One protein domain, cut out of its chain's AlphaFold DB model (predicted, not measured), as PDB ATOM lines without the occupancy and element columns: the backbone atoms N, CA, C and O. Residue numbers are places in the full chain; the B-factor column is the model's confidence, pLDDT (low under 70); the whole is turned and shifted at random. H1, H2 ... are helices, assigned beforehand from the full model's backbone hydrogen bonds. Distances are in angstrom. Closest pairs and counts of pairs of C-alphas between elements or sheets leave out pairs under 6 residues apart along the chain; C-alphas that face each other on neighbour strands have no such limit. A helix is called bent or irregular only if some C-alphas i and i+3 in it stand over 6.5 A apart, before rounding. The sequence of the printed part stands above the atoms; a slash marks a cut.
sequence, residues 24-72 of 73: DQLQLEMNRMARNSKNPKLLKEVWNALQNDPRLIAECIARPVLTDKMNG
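What this domain is: This is residues 24 to 72 of the 73 residues of an uncharacterized protein of Candidatus Fischerbacteria bacterium RBG_13_37_8 (UniProt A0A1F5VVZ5). Three helices make an open triangle: H1 crosses H3 at nearly a right angle, with residues 26 to 30 of H1 meeting H3, and H2 stands off as the third side, joined to H1 and to H3 by tight links at its two ends. From the crossing, H3 runs on past H1, and residues 67 to 72, of which 67 to 70 belong to H3, stick out as a tail. The printed part has 49 residues with three named helices, in the order H1, H2, H3, and no named strand; the class is all helix. The whole is compact, with a radius of gyration of the C-alphas of 10.4 A, and the C-alphas span 28 by 22 by 15 A along their three main axes.

Where its parts are: Begin at C-alpha 24, at (-36.145, 19.283, -37.995), where H1 starts. H1 takes in residues 24 to 36 and measures 17.8 A from first to last C-alpha; read down it and y rises while z falls, until C-alpha 36 at (-33.504, 29.051, -52.663). After residues 37 to 39 look for H2, residues 40 to 49, which is 14.2 A long from first to last C-alpha; along it x falls from -40.981 at Pro 40 to -53.283 at Ala 49. Residues 50 to 53 then lead to H3, residues 54 to 70, the longest helix by residues, 21.6 A from first to last C-alpha. Along H3 x turns back and rises, and the helix ends at C-alpha 70, at (-31.598, 10.928, -50.276). H3 has a kink of 31 degrees near residue 64. It is neither bent nor irregular, but only just: C-alphas 60 and 63 are 6.4 A apart.

How they stand to each other: Start with H1 and look for its neighbour H3. The two touch, with 10 pairs of C-alphas within 8 A, and the closest C-alphas are those of Leu 26 and Ala 62, 5.7 A apart. H1 touches H3 with residues 26 to 30 alone. Their lines are about perpendicular, at 88 degrees, and their centres are 9.5 A apart. Go on to H2, which touches no helix. H1 and H2 are close but not clearly touching; their closest C-alphas are those of Ala 34 and Pro 40, 7.0 A apart. Their lines stand at a steep tilt of 48 degrees, opposite ways, with the centres 14.4 A apart. H2 and H3 are also close but not clearly touching; the closest C-alphas are those of Trp 47 and Ile 57, 6.6 A apart. They run opposite ways at a steep tilt of 54 degrees, with the centres 14.6 A apart. In the backbone, each O i to N i+4 pair of H1 and H2 is within hydrogen-bond range, and in H3 11 of 13 are.

The domain as a whole: The printed part runs from residue 24 to residue 72 of a chain of 73 residues, and it has no cut. The two C-alphas farthest apart are those of Gln 51 and Gly 72, at 30.6 A, while the first and last printed C-alphas, those of Asp 24 and Gly 72, are 20.8 A apart. The links from H1 to H2 and from H2 to H3 are both tight, with 3 and 4 residues between the helices. Residues 35 to 42, of which 40 to 42 belong to H2, stand free, and so do residues 67 to 72. Without these stretches the body has 35 residues and spans 22 by 15 by 14 A. Look at the B-factor column for the model's confidence: the mean pLDDT of the printed part is 87.1, and residue 72 alone is under 70.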
ATOM      1  N   ASP A  24     -37.143  18.221 -37.831       84.81
ATOM      2  CA  ASP A  24     -36.145  19.283 -37.995       84.81
ATOM      3  C   ASP A  24     -35.581  19.335 -39.418       84.81
ATOM      4  O   ASP A  24     -35.385  20.417 -39.975       84.81
ATOM      5  N   GLN A  25     -35.361  18.176 -40.047       86.38
ATOM      6  CA  GLN A  25     -34.933  18.110 -41.445       86.38
ATOM      7  C   GLN A  25     -36.020  18.633 -42.388       86.38
ATOM      8  O   GLN A  25     -35.706  19.369 -43.326       86.38
ATOM      9  N   LEU A  26     -37.292  18.323 -42.116       87.44
ATOM     10  CA  LEU A  26     -38.424  18.874 -42.870       87.44
ATOM     11  C   LEU A  26     -38.482  20.396 -42.740       87.44
ATOM     12  O   LEU A  26     -38.594  21.097 -43.747       87.44
ATOM     13  N   GLN A  27     -38.326  20.921 -41.524       87.19
ATOM     14  CA  GLN A  27     -38.315  22.360 -41.281       87.19
ATOM     15  C   GLN A  27     -37.128  23.054 -41.968       87.19
ATOM     16  O   GLN A  27     -37.283  24.136 -42.546       87.19
ATOM     17  N   LEU A  28     -35.944  22.438 -41.943       90.81
ATOM     18  CA  LEU A  28     -34.760  22.943 -42.635       90.81
ATOM     19  C   LEU A  28     -34.975  22.975 -44.151       90.81
ATOM     20  O   LEU A  28     -34.618  23.959 -44.803       90.81
ATOM     21  N   GLU A  29     -35.596  21.938 -44.713       90.75
ATOM     22  CA  GLU A  29     -35.906  21.898 -46.138       90.75
ATOM     23  C   GLU A  29     -36.960  22.940 -46.519       90.75
ATOM     24  O   GLU A  29     -36.779  23.629 -47.521       90.75
ATOM     25  N   MET A  30     -38.006  23.133 -45.713       90.81
ATOM     26  CA  MET A  30     -38.987  24.203 -45.931       90.81
ATOM     27  C   MET A  30     -38.315  25.583 -45.940       90.81
ATOM     28  O   MET A  30     -38.559  26.393 -46.838       90.81
ATOM     29  N   ASN A  31     -37.396  25.830 -45.002       91.88
ATOM     30  CA  ASN A  31     -36.605  27.062 -44.958       91.88
ATOM     31  C   ASN A  31     -35.703  27.209 -46.193       91.88
ATOM     32  O   ASN A  31     -35.590  28.299 -46.759       91.88
ATOM     33  N   ARG A  32     -35.075  26.117 -46.645       92.25
ATOM     34  CA  ARG A  32     -34.275  26.098 -47.875       92.25
ATOM     35  C   ARG A  32     -35.137  26.408 -49.096       92.25
ATOM     36  O   ARG A  32     -34.720  27.210 -49.923       92.25
ATOM     37  N   MET A  33     -36.315  25.800 -49.223       90.31
ATOM     38  CA  MET A  33     -37.249  26.051 -50.324       90.31
ATOM     39  C   MET A  33     -37.664  27.520 -50.360       90.31
ATOM     40  O   MET A  33     -37.604  28.134 -51.420       90.31
ATOM     41  N   ALA A  34     -37.990  28.105 -49.204       89.06
ATOM     42  CA  ALA A  34     -38.333  29.521 -49.101       89.06
ATOM     43  C   ALA A  34     -37.202  30.441 -49.594       89.06
ATOM     44  O   ALA A  34     -37.464  31.432 -50.269       89.06
ATOM     45  N   ARG A  35     -35.945  30.113 -49.262       89.19
ATOM     46  CA  ARG A  35     -34.767  30.942 -49.577       89.19
ATOM     47  C   ARG A  35     -34.213  30.725 -50.986       89.19
ATOM     48  O   ARG A  35     -33.764  31.674 -51.612       89.19
ATOM     49  N   ASN A  36     -34.237  29.484 -51.469       89.56
ATOM     50  CA  ASN A  36     -33.504  29.051 -52.663       89.56
ATOM     51  C   ASN A  36     -34.424  28.610 -53.815       89.56
ATOM     52  O   ASN A  36     -33.938  28.065 -54.808       89.56
ATOM     53  N   SER A  37     -35.746  28.787 -53.702       88.31
ATOM     54  CA  SER A  37     -36.655  28.500 -54.815       88.31
ATOM     55  C   SER A  37     -36.398  29.454 -55.979       88.31
ATOM     56  O   SER A  37     -36.430  30.673 -55.828       88.31
ATOM     57  N   LYS A  38     -36.207  28.884 -57.171       88.00
ATOM     58  CA  LYS A  38     -36.074  29.641 -58.425       88.00
ATOM     59  C   LYS A  38     -37.368  30.362 -58.819       88.00
ATOM     60  O   LYS A  38     -37.321  31.297 -59.608       88.00
ATOM     61  N   ASN A  39     -38.513  29.922 -58.293       89.38
ATOM     62  CA  ASN A  39     -39.806  30.553 -58.527       89.38
ATOM     63  C   ASN A  39     -40.578  30.690 -57.199       89.38
ATOM     64  O   ASN A  39     -41.389  29.824 -56.852       89.38
ATOM     65  N   PRO A  40     -40.328  31.764 -56.431       88.69
ATOM     66  CA  PRO A  40     -40.981  31.981 -55.142       88.69
ATOM     67  C   PRO A  40     -42.486  32.247 -55.279       88.69
ATOM     68  O   PRO A  40     -43.241  31.942 -54.358       88.69
ATOM     69  N   LYS A  41     -42.944  32.766 -56.428       90.81
ATOM     70  CA  LYS A  41     -44.372  33.000 -56.682       90.81
ATOM     71  C   LYS A  41     -45.133  31.680 -56.793       90.81
ATOM     72  O   LYS A  41     -46.114  31.495 -56.082       90.81
ATOM     73  N   LEU A  42     -44.626  30.748 -57.601       90.38
ATOM     74  CA  LEU A  42     -45.212  29.411 -57.721       90.38
ATOM     75  C   LEU A  42     -45.157  28.653 -56.389       90.38
ATOM     76  O   LEU A  42     -46.144  28.045 -55.992       90.38
ATOM     77  N   LEU A  43     -44.036  28.732 -55.660       90.81
ATOM     78  CA  LEU A  43     -43.934  28.115 -54.332       90.81
ATOM     79  C   LEU A  43     -45.036  28.625 -53.389       90.81
ATOM     80  O   LEU A  43     -45.677  27.834 -52.703       90.81
ATOM     81  N   LYS A  44     -45.294  29.938 -53.399       90.62
ATOM     82  CA  LYS A  44     -46.348  30.559 -52.593       90.62
ATOM     83  C   LYS A  44     -47.751  30.133 -53.033       90.62
ATOM     84  O   LYS A  44     -48.608  29.935 -52.181       90.62
ATOM     85  N   GLU A  45     -47.993  29.972 -54.332       93.38
ATOM     86  CA  GLU A  45     -49.264  29.447 -54.853       93.38
ATOM     87  C   GLU A  45     -49.507  28.007 -54.387       93.38
ATOM     88  O   GLU A  45     -50.600  27.697 -53.915       93.38
ATOM     89  N   VAL A  46     -48.477  27.156 -54.418       90.62
ATOM     90  CA  VAL A  46     -48.568  25.780 -53.911       90.62
ATOM     91  C   VAL A  46     -48.823  25.758 -52.402       90.62
ATOM     92  O   VAL A  46     -49.687  25.022 -51.937       90.62
ATOM     93  N   TRP A  47     -48.131  26.589 -51.619       91.81
ATOM     94  CA  TRP A  47     -48.381  26.684 -50.175       91.81
ATOM     95  C   TRP A  47     -49.776  27.214 -49.855       91.81
ATOM     96  O   TRP A  47     -50.443  26.678 -48.974       91.81
ATOM     97  N   ASN A  48     -50.264  28.200 -50.610       93.38
ATOM     98  CA  ASN A  48     -51.632  28.693 -50.481       93.38
ATOM     99  C   ASN A  48     -52.672  27.615 -50.816       93.38
ATOM    100  O   ASN A  48     -53.695  27.540 -50.139       93.38
ATOM    101  N   ALA A  49     -52.415  26.764 -51.815       92.56
ATOM    102  CA  ALA A  49     -53.283  25.626 -52.132       92.56
ATOM    103  C   ALA A  49     -53.354  24.611 -50.975       92.56
ATOM    104  O   ALA A  49     -54.381  23.965 -50.782       92.56
ATOM    105  N   LEU A  50     -52.296  24.533 -50.161       90.25
ATOM    106  CA  LEU A  50     -52.238  23.767 -48.913       90.25
ATOM    107  C   LEU A  50     -52.690  24.579 -47.685       90.25
ATOM    108  O   LEU A  50     -52.383  24.211 -46.555       90.25
ATOM    109  N   GLN A  51     -53.387  25.703 -47.890       91.00
ATOM    110  CA  GLN A  51     -53.869  26.611 -46.839       91.00
ATOM    111  C   GLN A  51     -52.765  27.172 -45.927       91.00
ATOM    112  O   GLN A  51     -53.036  27.630 -44.822       91.00
ATOM    113  N   ASN A  52     -51.516  27.165 -46.396       88.06
ATOM    114  CA  ASN A  52     -50.329  27.462 -45.599       88.06
ATOM    115  C   ASN A  52     -50.208  26.597 -44.329       88.06
ATOM    116  O   ASN A  52     -49.567  27.025 -43.370       88.06
ATOM    117  N   ASP A  53     -50.791  25.392 -44.314       87.69
ATOM    118  CA  ASP A  53     -50.645  24.458 -43.199       87.69
ATOM    119  C   ASP A  53     -49.213  23.885 -43.196       87.69
ATOM    120  O   ASP A  53     -48.832  23.159 -44.125       87.69
ATOM    121  N   PRO A  54     -48.399  24.168 -42.158       83.38
ATOM    122  CA  PRO A  54     -47.020  23.698 -42.089       83.38
ATOM    123  C   PRO A  54     -46.895  22.174 -42.125       83.38
ATOM    124  O   PRO A  54     -45.911  21.667 -42.662       83.38
ATOM    125  N   ARG A  55     -47.876  21.427 -41.595       83.50
ATOM    126  CA  ARG A  55     -47.856  19.957 -41.607       83.50
ATOM    127  C   ARG A  55     -48.069  19.426 -43.015       83.50
ATOM    128  O   ARG A  55     -47.322  18.556 -43.450       83.50
ATOM    129  N   LEU A  56     -49.040  19.978 -43.741       84.56
ATOM    130  CA  LEU A  56     -49.290  19.593 -45.131       84.56
ATOM    131  C   LEU A  56     -48.121  19.983 -46.036       84.56
ATOM    132  O   LEU A  56     -47.721  19.201 -46.891       84.56
ATOM    133  N   ILE A  57     -47.521  21.157 -45.830       88.44
ATOM    134  CA  ILE A  57     -46.332  21.567 -46.587       88.44
ATOM    135  C   ILE A  57     -45.150  20.631 -46.293       88.44
ATOM    136  O   ILE A  57     -44.466  20.197 -47.222       88.44
ATOM    137  N   ALA A  58     -44.917  20.286 -45.026       87.12
ATOM    138  CA  ALA A  58     -43.850  19.368 -44.647       87.12
ATOM    139  C   ALA A  58     -44.049  17.981 -45.281       87.12
ATOM    140  O   ALA A  58     -43.143  17.458 -45.924       87.12
ATOM    141  N   GLU A  59     -45.245  17.409 -45.160       83.81
ATOM    142  CA  GLU A  59     -45.531  16.044 -45.608       83.81
ATOM    143  C   GLU A  59     -45.682  15.923 -47.132       83.81
ATOM    144  O   GLU A  59     -45.203  14.957 -47.720       83.81
ATOM    145  N   CYS A  60     -46.308  16.898 -47.799       86.62
ATOM    146  CA  CYS A  60     -46.605  16.815 -49.232       86.62
ATOM    147  C   CYS A  60     -45.537  17.453 -50.128       86.62
ATOM    148  O   CYS A  60     -45.454  17.100 -51.302       86.62
ATOM    149  N   ILE A  61     -44.739  18.397 -49.614       88.69
ATOM    150  CA  ILE A  61     -43.721  19.113 -50.403       88.69
ATOM    151  C   ILE A  61     -42.315  18.783 -49.902       88.69
ATOM    152  O   ILE A  61     -41.474  18.330 -50.679       88.69
ATOM    153  N   ALA A  62     -42.037  19.008 -48.615       89.50
ATOM    154  CA  ALA A  62     -40.676  18.888 -48.094       89.50
ATOM    155  C   ALA A  62     -40.201  17.430 -48.033       89.50
ATOM    156  O   ALA A  62     -39.077  17.142 -48.447       89.50
ATOM    157  N   ARG A  63     -41.058  16.504 -47.578       85.25
ATOM    158  CA  ARG A  63     -40.716  15.085 -47.437       85.25
ATOM    159  C   ARG A  63     -40.387  14.431 -48.786       85.25
ATOM    160  O   ARG A  63     -39.288  13.897 -48.873       85.25
ATOM    161  N   PRO A  64     -41.211  14.525 -49.853       84.12
ATOM    162  CA  PRO A  64     -40.867  13.926 -51.145       84.12
ATOM    163  C   PRO A  64     -39.560  14.474 -51.721       84.12
ATOM    164  O   PRO A  64     -38.725  13.709 -52.188       84.12
ATOM    165  N   VAL A  65     -39.330  15.786 -51.607       86.75
ATOM    166  CA  VAL A  65     -38.095  16.417 -52.097       86.75
ATOM    167  C   VAL A  65     -36.867  15.955 -51.311       86.75
ATOM    168  O   VAL A  65     -35.806  15.758 -51.901       86.75
ATOM    169  N   LEU A  66     -36.979  15.777 -49.991       84.38
ATOM    170  CA  LEU A  66     -35.905  15.198 -49.180       84.38
ATOM    171  C   LEU A  66     -35.668  13.724 -49.510       84.38
ATOM    172  O   LEU A  66     -34.517  13.321 -49.653       84.38
ATOM    173  N   THR A  67     -36.732  12.939 -49.670       83.50
ATOM    174  CA  THR A  67     -36.646  11.523 -50.038       83.50
ATOM    175  C   THR A  67     -35.982  11.341 -51.404       83.50
ATOM    176  O   THR A  67     -35.078  10.520 -51.528       83.50
ATOM    177  N   ASP A  68     -36.351  12.139 -52.409       83.81
ATOM    178  CA  ASP A  68     -35.731  12.101 -53.738       83.81
ATOM    179  C   ASP A  68     -34.237  12.447 -53.683       83.81
ATOM    180  O   ASP A  68     -33.419  11.767 -54.301       83.81
ATOM    181  N   LYS A  69     -33.859  13.455 -52.884       79.25
ATOM    182  CA  LYS A  69     -32.449  13.818 -52.662       79.25
ATOM    183  C   LYS A  69     -31.655  12.699 -51.991       79.25
ATOM    184  O   LYS A  69     -30.509  12.465 -52.357       79.25
ATOM    185  N   MET A  70     -32.242  12.031 -50.998       75.88
ATOM    186  CA  MET A  70     -31.598  10.928 -50.276       75.88
ATOM    187  C   MET A  70     -31.464   9.669 -51.139       75.88
ATOM    188  O   MET A  70     -30.505   8.920 -50.980       75.88
ATOM    189  N   ASN A  71     -32.388   9.462 -52.079       71.88
ATOM    190  CA  ASN A  71     -32.379   8.324 -52.995       71.88
ATOM    191  C   ASN A  71     -31.479   8.518 -54.228       71.88
ATOM    192  O   ASN A  71     -31.409   7.618 -55.061       71.88
ATOM    193  N   GLY A  72     -30.770   9.649 -54.339       61.53
ATOM    194  CA  GLY A  72     -29.703   9.840 -55.323       61.53
ATOM    195  C   GLY A  72     -30.160   9.752 -56.782       61.53
ATOM    196  O   GLY A  72     -29.663   8.910 -57.528       61.53
TER     197      GLY A  72